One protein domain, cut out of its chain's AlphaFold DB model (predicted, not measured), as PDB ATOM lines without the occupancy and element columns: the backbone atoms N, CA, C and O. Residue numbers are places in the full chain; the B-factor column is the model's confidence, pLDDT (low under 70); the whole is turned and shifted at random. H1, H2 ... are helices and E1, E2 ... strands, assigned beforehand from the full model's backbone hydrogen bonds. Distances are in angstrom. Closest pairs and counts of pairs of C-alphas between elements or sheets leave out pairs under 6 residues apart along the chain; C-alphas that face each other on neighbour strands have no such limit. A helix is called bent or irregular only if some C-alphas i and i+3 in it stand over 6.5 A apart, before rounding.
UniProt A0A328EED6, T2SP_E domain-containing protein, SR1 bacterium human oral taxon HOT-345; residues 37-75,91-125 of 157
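Overview. This is residues 37 to 75 and 91 to 125 of the 157 residues of the protein "T2SP_E domain-containing protein" of SR1 bacterium human oral taxon HOT-345 (UniProt A0A328EED6). Four helices make a four-sided ring, with H1 and H4, H4 and H3, and H3 and H2 side by side and running opposite ways, while H2 and H1 only just touch, at a steep tilt, on the fourth side; a ribbon of two antiparallel strands, E1 and E2, lies by residues 41 to 45 of H1. The printed part has 74 residues, mostly helix, with H1, H2, E1, E2, H3, H4 along the chain. It is compact, radius of gyration of the C-alphas 11.6 A, spanning 36 by 26 by 19 A.

Arrangement. H1, residues 41 to 49, only just touches residues 57 to 61 of H2, residues 54 to 67, with 3 pairs of C-alphas within 8 A, Met 49 and Glu 57 closest at 6.6 A. E1, residues 70 to 75, and E2, residues 91 to 93, pair through N 71 and O 92, 2.9 A. H3, residues 96 to 103, touches H2, closest C-alphas Ser 65 and Lys 99, 4.9 A. H3 and H4, residues 107 to 116, form a hairpin at 12 degrees, closest C-alphas Asn 101 and Leu 107, 6.1 A. H4 touches H1, closest C-alphas Val 110 and Ser 42, 5.7 A. Every O i to N i+4 pair is within hydrogen-bond range in H1 and H3, 8 of 10 in H2, 4 of 6 in H4.

Along the chain. H1 begins at C-alpha 41 (34.380, -44.628, 32.454); H4 ends at C-alpha 116 (36.326, -58.666, 35.656). H2, 20.0 A, is irregular, C-alphas 55 and 58 being 7.7 A apart; H4, 15.3 A, only just, C-alphas 108 and 111 being 7.0 A apart.

Size, cuts and confidence. Residues 76 to 90 are not printed; C-alphas 75 and 91 are 12.2 A apart. No printed residue is under 70.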
ATOM      1  N   HIS A  37      33.675 -35.246  27.506       96.00
ATOM      2  CA  HIS A  37      34.867 -35.485  26.679       96.00
ATOM      3  C   HIS A  37      35.956 -36.212  27.466       96.00
ATOM      4  O   HIS A  37      37.001 -35.646  27.784       96.00
ATOM      5  N   THR A  38      35.707 -37.473  27.804       95.94
ATOM      6  CA  THR A  38      36.685 -38.330  28.487       95.94
ATOM      7  C   THR A  38      36.860 -39.657  27.755       95.94
ATOM      8  O   THR A  38      36.028 -40.061  26.945       95.94
ATOM      9  N   SER A  39      37.992 -40.314  28.000       92.00
ATOM     10  CA  SER A  39      38.417 -41.508  27.261       92.00
ATOM     11  C   SER A  39      37.990 -42.834  27.895       92.00
ATOM     12  O   SER A  39      38.081 -43.858  27.225       92.00
ATOM     13  N   SER A  40      37.558 -42.827  29.156       95.38
ATOM     14  CA  SER A  40      37.158 -44.018  29.915       95.38
ATOM     15  C   SER A  40      36.051 -43.692  30.917       95.38
ATOM     16  O   SER A  40      35.798 -42.522  31.240       95.38
ATOM     17  N   ALA A  41      35.406 -44.731  31.436       96.94
ATOM     18  CA  ALA A  41      34.380 -44.628  32.454       96.94
ATOM     19  C   ALA A  41      34.958 -44.139  33.790       96.94
ATOM     20  O   ALA A  41      34.367 -43.269  34.424       96.94
ATOM     21  N   SER A  42      36.143 -44.614  34.185       95.75
ATOM     22  CA  SER A  42      36.863 -44.111  35.363       95.75
ATOM     23  C   SER A  42      37.183 -42.619  35.247       95.75
ATOM     24  O   SER A  42      36.872 -41.850  36.154       95.75
ATOM     25  N   HIS A  43      37.707 -42.169  34.100       95.81
ATOM     26  CA  HIS A  43      37.950 -40.748  33.847       95.81
ATOM     27  C   HIS A  43      36.658 -39.931  33.793       95.81
ATOM     28  O   HIS A  43      36.655 -38.793  34.258       95.81
ATOM     29  N   SER A  44      35.563 -40.488  33.262       97.75
ATOM     30  CA  SER A  44      34.245 -39.837  33.281       97.75
ATOM     31  C   SER A  44      33.796 -39.554  34.712       97.75
ATOM     32  O   SER A  44      33.388 -38.432  35.005       97.75
ATOM     33  N   LEU A  45      33.921 -40.542  35.608       97.38
ATOM     34  CA  LEU A  45      33.591 -40.391  37.026       97.38
ATOM     35  C   LEU A  45      34.477 -39.334  37.684       97.38
ATOM     36  O   LEU A  45      33.955 -38.367  38.231       97.38
ATOM     37  N   SER A  46      35.803 -39.448  37.561       95.75
ATOM     38  CA  SER A  46      36.741 -38.472  38.135       95.75
ATOM     39  C   SER A  46      36.482 -37.055  37.621       95.75
ATOM     40  O   SER A  46      36.488 -36.095  38.391       95.75
ATOM     41  N   ARG A  47      36.205 -36.904  36.318       96.75
ATOM     42  CA  ARG A  47      35.898 -35.603  35.720       96.75
ATOM     43  C   ARG A  47      34.578 -35.045  36.238       96.75
ATOM     44  O   ARG A  47      34.537 -33.862  36.561       96.75
ATOM     45  N   PHE A  48      33.538 -35.870  36.336       97.44
ATOM     46  CA  PHE A  48      32.251 -35.452  36.883       97.44
ATOM     47  C   PHE A  48      32.400 -34.955  38.327       97.44
ATOM     48  O   PHE A  48      31.954 -33.856  38.645       97.44
ATOM     49  N   MET A  49      33.113 -35.709  39.170       95.69
ATOM     50  CA  MET A  49      33.391 -35.312  40.555       95.69
ATOM     51  C   MET A  49      34.167 -33.989  40.632       95.69
ATOM     52  O   MET A  49      33.857 -33.150  41.470       95.69
ATOM     53  N   SER A  50      35.108 -33.751  39.707       95.19
ATOM     54  CA  SER A  50      35.932 -32.531  39.688       95.19
ATOM     55  C   SER A  50      35.171 -31.224  39.430       95.19
ATOM     56  O   SER A  50      35.750 -30.151  39.590       95.19
ATOM     57  N   PHE A  51      33.901 -31.277  39.005       96.81
ATOM     58  CA  PHE A  51      33.075 -30.070  38.904       96.81
ATOM     59  C   PHE A  51      32.635 -29.543  40.270       96.81
ATOM     60  O   PHE A  51      32.218 -28.389  40.363       96.81
ATOM     61  N   PHE A  52      32.704 -30.360  41.318       96.44
ATOM     62  CA  PHE A  52      32.196 -30.011  42.635       96.44
ATOM     63  C   PHE A  52      33.331 -29.644  43.600       96.44
ATOM     64  O   PHE A  52      34.444 -30.155  43.479       96.44
ATOM     65  N   PRO A  53      33.071 -28.757  44.576       94.88
ATOM     66  CA  PRO A  53      34.023 -28.455  45.639       94.88
ATOM     67  C   PRO A  53      34.386 -29.689  46.478       94.88
ATOM     68  O   PRO A  53      33.534 -30.529  46.769       94.88
ATOM     69  N   THR A  54      35.628 -29.745  46.965       92.12
ATOM     70  CA  THR A  54      36.168 -30.885  47.734       92.12
ATOM     71  C   THR A  54      35.382 -31.197  49.010       92.12
ATOM     72  O   THR A  54      35.248 -32.352  49.402       92.12
ATOM     73  N   ASN A  55      34.790 -30.187  49.653       94.25
ATOM     74  CA  ASN A  55      33.958 -30.370  50.846       94.25
ATOM     75  C   ASN A  55      32.599 -31.033  50.554       94.25
ATOM     76  O   ASN A  55      31.888 -31.381  51.495       94.25
ATOM     77  N   MET A  56      32.222 -31.180  49.281       94.06
ATOM     78  CA  MET A  56      30.970 -31.805  48.849       94.06
ATOM     79  C   MET A  56      31.177 -33.158  48.166       94.06
ATOM     80  O   MET A  56      30.189 -33.841  47.907       94.06
ATOM     81  N   GLU A  57      32.422 -33.571  47.907       91.94
ATOM     82  CA  GLU A  57      32.735 -34.776  47.129       91.94
ATOM     83  C   GLU A  57      31.998 -36.018  47.627       91.94
ATOM     84  O   GLU A  57      31.364 -36.699  46.830       91.94
ATOM     85  N   GLN A  58      31.988 -36.277  48.936       95.50
ATOM     86  CA  GLN A  58      31.304 -37.448  49.486       95.50
ATOM     87  C   GLN A  58      29.790 -37.425  49.215       95.50
ATOM     88  O   GLN A  58      29.218 -38.430  48.803       95.50
ATOM     89  N   SER A  59      29.150 -36.265  49.394       96.12
ATOM     90  CA  SER A  59      27.715 -36.094  49.132       96.12
ATOM     91  C   SER A  59      27.394 -36.321  47.654       96.12
ATOM     92  O   SER A  59      26.459 -37.043  47.315       96.12
ATOM     93  N   ILE A  60      28.212 -35.765  46.755       97.31
ATOM     94  CA  ILE A  60      28.052 -35.967  45.312       97.31
ATOM     95  C   ILE A  60      28.297 -37.428  44.929       97.31
ATOM     96  O   ILE A  60      27.571 -37.962  44.095       97.31
ATOM     97  N   ALA A  61      29.267 -38.094  45.553       96.75
ATOM     98  CA  ALA A  61      29.559 -39.496  45.297       96.75
ATOM     99  C   ALA A  61      28.392 -40.398  45.704       96.75
ATOM    100  O   ALA A  61      28.021 -41.293  44.945       96.75
ATOM    101  N   ASP A  62      27.773 -40.131  46.856       97.19
ATOM    102  CA  ASP A  62      26.585 -40.848  47.316       97.19
ATOM    103  C   ASP A  62      25.423 -40.663  46.329       97.19
ATOM    104  O   ASP A  62      24.900 -41.647  45.800       97.19
ATOM    105  N   ARG A  63      25.102 -39.413  45.979       97.69
ATOM    106  CA  ARG A  63      24.052 -39.060  45.006       97.69
ATOM    107  C   ARG A  63      24.269 -39.708  43.638       97.69
ATOM    108  O   ARG A  63      23.363 -40.328  43.069       97.69
ATOM    109  N   LEU A  64      25.492 -39.612  43.117       97.69
ATOM    110  CA  LEU A  64      25.877 -40.209  41.843       97.69
ATOM    111  C   LEU A  64      25.797 -41.735  41.904       97.69
ATOM    112  O   LEU A  64      25.306 -42.357  40.967       97.69
ATOM    113  N   SER A  65      26.233 -42.354  43.002       97.62
ATOM    114  CA  SER A  65      26.179 -43.810  43.160       97.62
ATOM    115  C   SER A  65      24.752 -44.356  43.176       97.62
ATOM    116  O   SER A  65      24.525 -45.488  42.745       97.62
ATOM    117  N   ASP A  66      23.780 -43.570  43.631       97.31
ATOM    118  CA  ASP A  66      22.384 -43.991  43.656       97.31
ATOM    119  C   ASP A  66      21.693 -43.745  42.304       97.31
ATOM    120  O   ASP A  66      20.900 -44.589  41.881       97.31
ATOM    121  N   SER A  67      22.068 -42.675  41.590       97.00
ATOM    122  CA  SER A  67      21.409 -42.236  40.348       97.00
ATOM    123  C   SER A  67      22.054 -42.741  39.051       97.00
ATOM    124  O   SER A  67      21.391 -42.821  38.016       97.00
ATOM    125  N   LEU A  68      23.348 -43.079  39.058       98.19
ATOM    126  CA  LEU A  68      24.056 -43.538  37.861       98.19
ATOM    127  C   LEU A  68      23.475 -44.870  37.363       98.19
ATOM    128  O   LEU A  68      23.302 -45.812  38.133       98.19
ATOM    129  N   ILE A  69      23.253 -44.987  36.054       98.12
ATOM    130  CA  ILE A  69      22.862 -46.256  35.414       98.12
ATOM    131  C   ILE A  69      24.084 -46.923  34.776       98.12
ATOM    132  O   ILE A  69      24.363 -48.101  35.009       98.12
ATOM    133  N   GLY A  70      24.850 -46.159  34.000       98.12
ATOM    134  CA  GLY A  70      26.050 -46.642  33.336       98.12
ATOM    135  C   GLY A  70      26.776 -45.546  32.571       98.12
ATOM    136  O   GLY A  70      26.265 -44.439  32.413       98.12
ATOM    137  N   ILE A  71      27.977 -45.871  32.103       98.62
ATOM    138  CA  ILE A  71      28.812 -44.995  31.278       98.62
ATOM    139  C   ILE A  71      29.264 -45.786  30.058       98.62
ATOM    140  O   ILE A  71      29.784 -46.894  30.193       98.62
ATOM    141  N   GLN A  72      29.092 -45.194  28.877       98.38
ATOM    142  CA  GLN A  72      29.651 -45.704  27.634       98.38
ATOM    143  C   GLN A  72      30.758 -44.767  27.154       98.38
ATOM    144  O   GLN A  72      30.485 -43.630  26.768       98.38
ATOM    145  N   SER A  73      31.994 -45.257  27.122       98.06
ATOM    146  CA  SER A  73      33.114 -44.547  26.494       98.06
ATOM    147  C   SER A  73      33.379 -45.133  25.115       98.06
ATOM    148  O   SER A  73      33.217 -46.334  24.891       98.06
ATOM    149  N   GLN A  74      33.766 -44.292  24.158       97.25
ATOM    150  CA  GLN A  74      33.907 -44.713  22.767       97.25
ATOM    151  C   GLN A  74      35.083 -44.038  22.074       97.25
ATOM    152  O   GLN A  74      35.374 -42.865  22.298       97.25
ATOM    153  N   MET A  75      35.709 -44.768  21.157       95.81
ATOM    154  CA  MET A  75      36.700 -44.225  20.235       95.81
ATOM    155  C   MET A  75      36.536 -44.833  18.843       95.81
ATOM    156  O   MET A  75      36.136 -45.988  18.695       95.81
ATOM    157  N   LEU A  91      31.928 -50.179  28.406       98.56
ATOM    158  CA  LEU A  91      30.645 -50.102  29.086       98.56
ATOM    159  C   LEU A  91      30.826 -50.425  30.565       98.56
ATOM    160  O   LEU A  91      31.133 -51.563  30.928       98.56
ATOM    161  N   LEU A  92      30.576 -49.420  31.397       98.62
ATOM    162  CA  LEU A  92      30.400 -49.551  32.835       98.62
ATOM    163  C   LEU A  92      28.906 -49.564  33.154       98.62
ATOM    164  O   LEU A  92      28.155 -48.718  32.672       98.62
ATOM    165  N   LEU A  93      28.493 -50.486  34.017       98.50
ATOM    166  CA  LEU A  93      27.147 -50.545  34.591       98.50
ATOM    167  C   LEU A  93      27.230 -50.289  36.096       98.50
ATOM    168  O   LEU A  93      28.149 -50.776  36.750       98.50
ATOM    169  N   ASN A  94      26.285 -49.556  36.675       97.75
ATOM    170  CA  ASN A  94      26.346 -49.198  38.093       97.75
ATOM    171  C   ASN A  94      25.928 -50.358  39.023       97.75
ATOM    172  O   ASN A  94      24.862 -50.362  39.641       97.75
ATOM    173  N   THR A  95      26.771 -51.388  39.097       97.62
ATOM    174  CA  THR A  95      26.596 -52.550  39.979       97.62
ATOM    175  C   THR A  95      26.890 -52.191  41.436       97.62
ATOM    176  O   THR A  95      27.475 -51.152  41.729       97.62
ATOM    177  N   VAL A  96      26.569 -53.092  42.372       96.75
ATOM    178  CA  VAL A  96      26.904 -52.921  43.802       96.75
ATOM    179  C   VAL A  96      28.398 -52.633  44.017       96.75
ATOM    180  O   VAL A  96      28.745 -51.825  44.873       96.75
ATOM    181  N   ALA A  97      29.284 -53.244  43.223       96.75
ATOM    182  CA  ALA A  97      30.719 -52.983  43.299       96.75
ATOM    183  C   ALA A  97      31.060 -51.539  42.896       96.75
ATOM    184  O   ALA A  97      31.760 -50.852  43.634       96.75
ATOM    185  N   ILE A  98      30.505 -51.051  41.782       97.81
ATOM    186  CA  ILE A  98      30.709 -49.667  41.330       97.81
ATOM    187  C   ILE A  98      30.121 -48.664  42.325       97.81
ATOM    188  O   ILE A  98      30.798 -47.699  42.673       97.81
ATOM    189  N   LYS A  99      28.923 -48.929  42.862       97.75
ATOM    190  CA  LYS A  99      28.330 -48.109  43.928       97.75
ATOM    191  C   LYS A  99      29.262 -48.003  45.132       97.75
ATOM    192  O   LYS A  99      29.500 -46.909  45.627       97.75
ATOM    193  N   ASN A 100      29.827 -49.124  45.579       96.94
ATOM    194  CA  ASN A 100      30.761 -49.134  46.703       96.94
ATOM    195  C   ASN A 100      32.063 -48.386  46.394       96.94
ATOM    196  O   ASN A 100      32.569 -47.694  47.273       96.94
ATOM    197  N   ASN A 101      32.593 -48.506  45.175       96.62
ATOM    198  CA  ASN A 101      33.784 -47.767  44.757       96.62
ATOM    199  C   ASN A 101      33.520 -46.256  44.766       96.62
ATOM    200  O   ASN A 101      34.332 -45.509  45.302       96.62
ATOM    201  N   LEU A 102      32.360 -45.813  44.266       96.69
ATOM    202  CA  LEU A 102      31.936 -44.410  44.321       96.69
ATOM    203  C   LEU A 102      31.818 -43.911  45.762       96.69
ATOM    204  O   LEU A 102      32.477 -42.944  46.122       96.69
ATOM    205  N   LYS A 103      31.062 -44.614  46.616       95.25
ATOM    206  CA  LYS A 103      30.863 -44.222  48.024       95.25
ATOM    207  C   LYS A 103      32.167 -44.179  48.828       95.25
ATOM    208  O   LYS A 103      32.259 -43.438  49.797       95.25
ATOM    209  N   LYS A 104      33.177 -44.967  48.447       95.06
ATOM    210  CA  LYS A 104      34.515 -44.958  49.067       95.06
ATOM    211  C   LYS A 104      35.505 -44.013  48.384       95.06
ATOM    212  O   LYS A 104      36.650 -43.952  48.824       95.06
ATOM    213  N   MET A 105      35.097 -43.333  47.312       92.00
ATOM    214  CA  MET A 105      35.967 -42.528  46.448       92.00
ATOM    215  C   MET A 105      37.159 -43.316  45.863       92.00
ATOM    216  O   MET A 105      38.182 -42.742  45.498       92.00
ATOM    217  N   ASP A 106      37.026 -44.638  45.724       94.00
ATOM    218  CA  ASP A 106      38.055 -45.522  45.168       94.00
ATOM    219  C   ASP A 106      37.854 -45.715  43.657       94.00
ATOM    220  O   ASP A 106      37.519 -46.792  43.157       94.00
ATOM    221  N   LEU A 107      38.036 -44.624  42.909       93.00
ATOM    222  CA  LEU A 107      37.871 -44.629  41.452       93.00
ATOM    223  C   LEU A 107      38.969 -45.434  40.736       93.00
ATOM    224  O   LEU A 107      38.776 -45.862  39.600       93.00
ATOM    225  N   GLY A 108      40.093 -45.707  41.408       91.19
ATOM    226  CA  GLY A 108      41.197 -46.499  40.863       91.19
ATOM    227  C   GLY A 108      40.862 -47.980  40.655       91.19
ATOM    228  O   GLY A 108      41.528 -48.646  39.866       91.19
ATOM    229  N   GLN A 109      39.829 -48.502  41.323       94.19
ATOM    230  CA  GLN A 109      39.346 -49.879  41.140       94.19
ATOM    231  C   GLN A 109      38.280 -50.015  40.048       94.19
ATOM    232  O   GLN A 109      37.798 -51.116  39.778       94.19
ATOM    233  N   VAL A 110      37.859 -48.916  39.420       96.31
ATOM    234  CA  VAL A 110      36.782 -48.956  38.424       96.31
ATOM    235  C   VAL A 110      37.196 -49.784  37.206       96.31
ATOM    236  O   VAL A 110      36.452 -50.674  36.800       96.31
ATOM    237  N   ASP A 111      38.402 -49.574  36.681       94.50
ATOM    238  CA  ASP A 111      38.866 -50.261  35.469       94.50
ATOM    239  C   ASP A 111      39.020 -51.776  35.686       94.50
ATOM    240  O   ASP A 111      38.553 -52.580  34.873       94.50
ATOM    241  N   SER A 112      39.597 -52.188  36.823       94.81
ATOM    242  CA  SER A 112      39.714 -53.605  37.206       94.81
ATOM    243  C   SER A 112      38.339 -54.255  37.422       94.81
ATOM    244  O   SER A 112      38.119 -55.417  37.058       94.81
ATOM    245  N   THR A 113      37.380 -53.494  37.957       97.06
ATOM    246  CA  THR A 113      35.992 -53.943  38.119       97.06
ATOM    247  C   THR A 113      35.323 -54.163  36.760       97.06
ATOM    248  O   THR A 113      34.681 -55.196  36.566       97.06
ATOM    249  N   ILE A 114      35.511 -53.258  35.792       97.56
ATOM    250  CA  ILE A 114      34.993 -53.413  34.421       97.56
ATOM    251  C   ILE A 114      35.597 -54.653  33.752       97.56
ATOM    252  O   ILE A 114      34.863 -55.463  33.180       97.56
ATOM    253  N   GLU A 115      36.918 -54.835  33.840       95.19
ATOM    254  CA  GLU A 115      37.621 -55.968  33.219       95.19
ATOM    255  C   GLU A 115      37.141 -57.335  33.728       95.19
ATOM    256  O   GLU A 115      37.096 -58.296  32.953       95.19
ATOM    257  N   SER A 116      36.773 -57.425  35.008       95.44
ATOM    258  CA  SER A 116      36.326 -58.666  35.656       95.44
ATOM    259  C   SER A 116      34.813 -58.910  35.575       95.44
ATOM    260  O   SER A 116      34.361 -60.036  35.778       95.44
ATOM    261  N   SER A 117      34.019 -57.897  35.214       96.00
ATOM    262  CA  SER A 117      32.547 -57.944  35.242       96.00
ATOM    263  C   SER A 117      31.896 -58.179  33.873       96.00
ATOM    264  O   SER A 117      30.722 -57.862  33.675       96.00
ATOM    265  N   ASN A 118      32.616 -58.771  32.915       92.75
ATOM    266  CA  ASN A 118      32.053 -59.099  31.600       92.75
ATOM    267  C   ASN A 118      30.767 -59.958  31.647       92.75
ATOM    268  O   ASN A 118      29.846 -59.653  30.887       92.75
ATOM    269  N   PRO A 119      30.622 -60.953  32.552       94.88
ATOM    270  CA  PRO A 119      29.372 -61.707  32.695       94.88
ATOM    271  C   PRO A 119      28.162 -60.856  33.100       94.88
ATOM    272  O   PRO A 119      27.029 -61.255  32.856       94.88
ATOM    273  N   LEU A 120      28.390 -59.684  33.701       94.62
ATOM    274  CA  LEU A 120      27.343 -58.726  34.068       94.62
ATOM    275  C   LEU A 120      27.010 -57.754  32.926       94.62
ATOM    276  O   LEU A 120      26.240 -56.822  33.127       94.62
ATOM    277  N   GLY A 121      27.590 -57.950  31.738       95.94
ATOM    278  CA  GLY A 121      27.374 -57.107  30.563       95.94
ATOM    279  C   GLY A 121      28.367 -55.953  30.416       95.94
ATOM    280  O   GLY A 121      28.257 -55.198  29.453       95.94
ATOM    281  N   MET A 122      29.350 -55.814  31.312       98.31
ATOM    282  CA  MET A 122      30.393 -54.793  31.164       98.31
ATOM    283  C   MET A 122      31.372 -55.126  30.032       98.31
ATOM    284  O   MET A 122      31.630 -56.289  29.702       98.31
ATOM    285  N   ILE A 123      31.950 -54.085  29.440       98.06
ATOM    286  CA  ILE A 123      32.898 -54.203  28.331       98.06
ATOM    287  C   ILE A 123      34.120 -53.354  28.662       98.06
ATOM    288  O   ILE A 123      33.994 -52.146  28.798       98.06
ATOM    289  N   SER A 124      35.302 -53.968  28.747       97.31
ATOM    290  CA  SER A 124      36.574 -53.243  28.857       97.31
ATOM    291  C   SER A 124      37.050 -52.783  27.479       97.31
ATOM    292  O   SER A 124      37.158 -53.604  26.557       97.31
ATOM    293  N   MET A 125      37.408 -51.498  27.344       96.56
ATOM    294  CA  MET A 125      37.926 -50.967  26.078       96.56
ATOM    295  C   MET A 125      39.208 -51.681  25.645       96.56
ATOM    296  O   MET A 125      39.375 -52.013  24.471       96.56
TER     297      MET A 125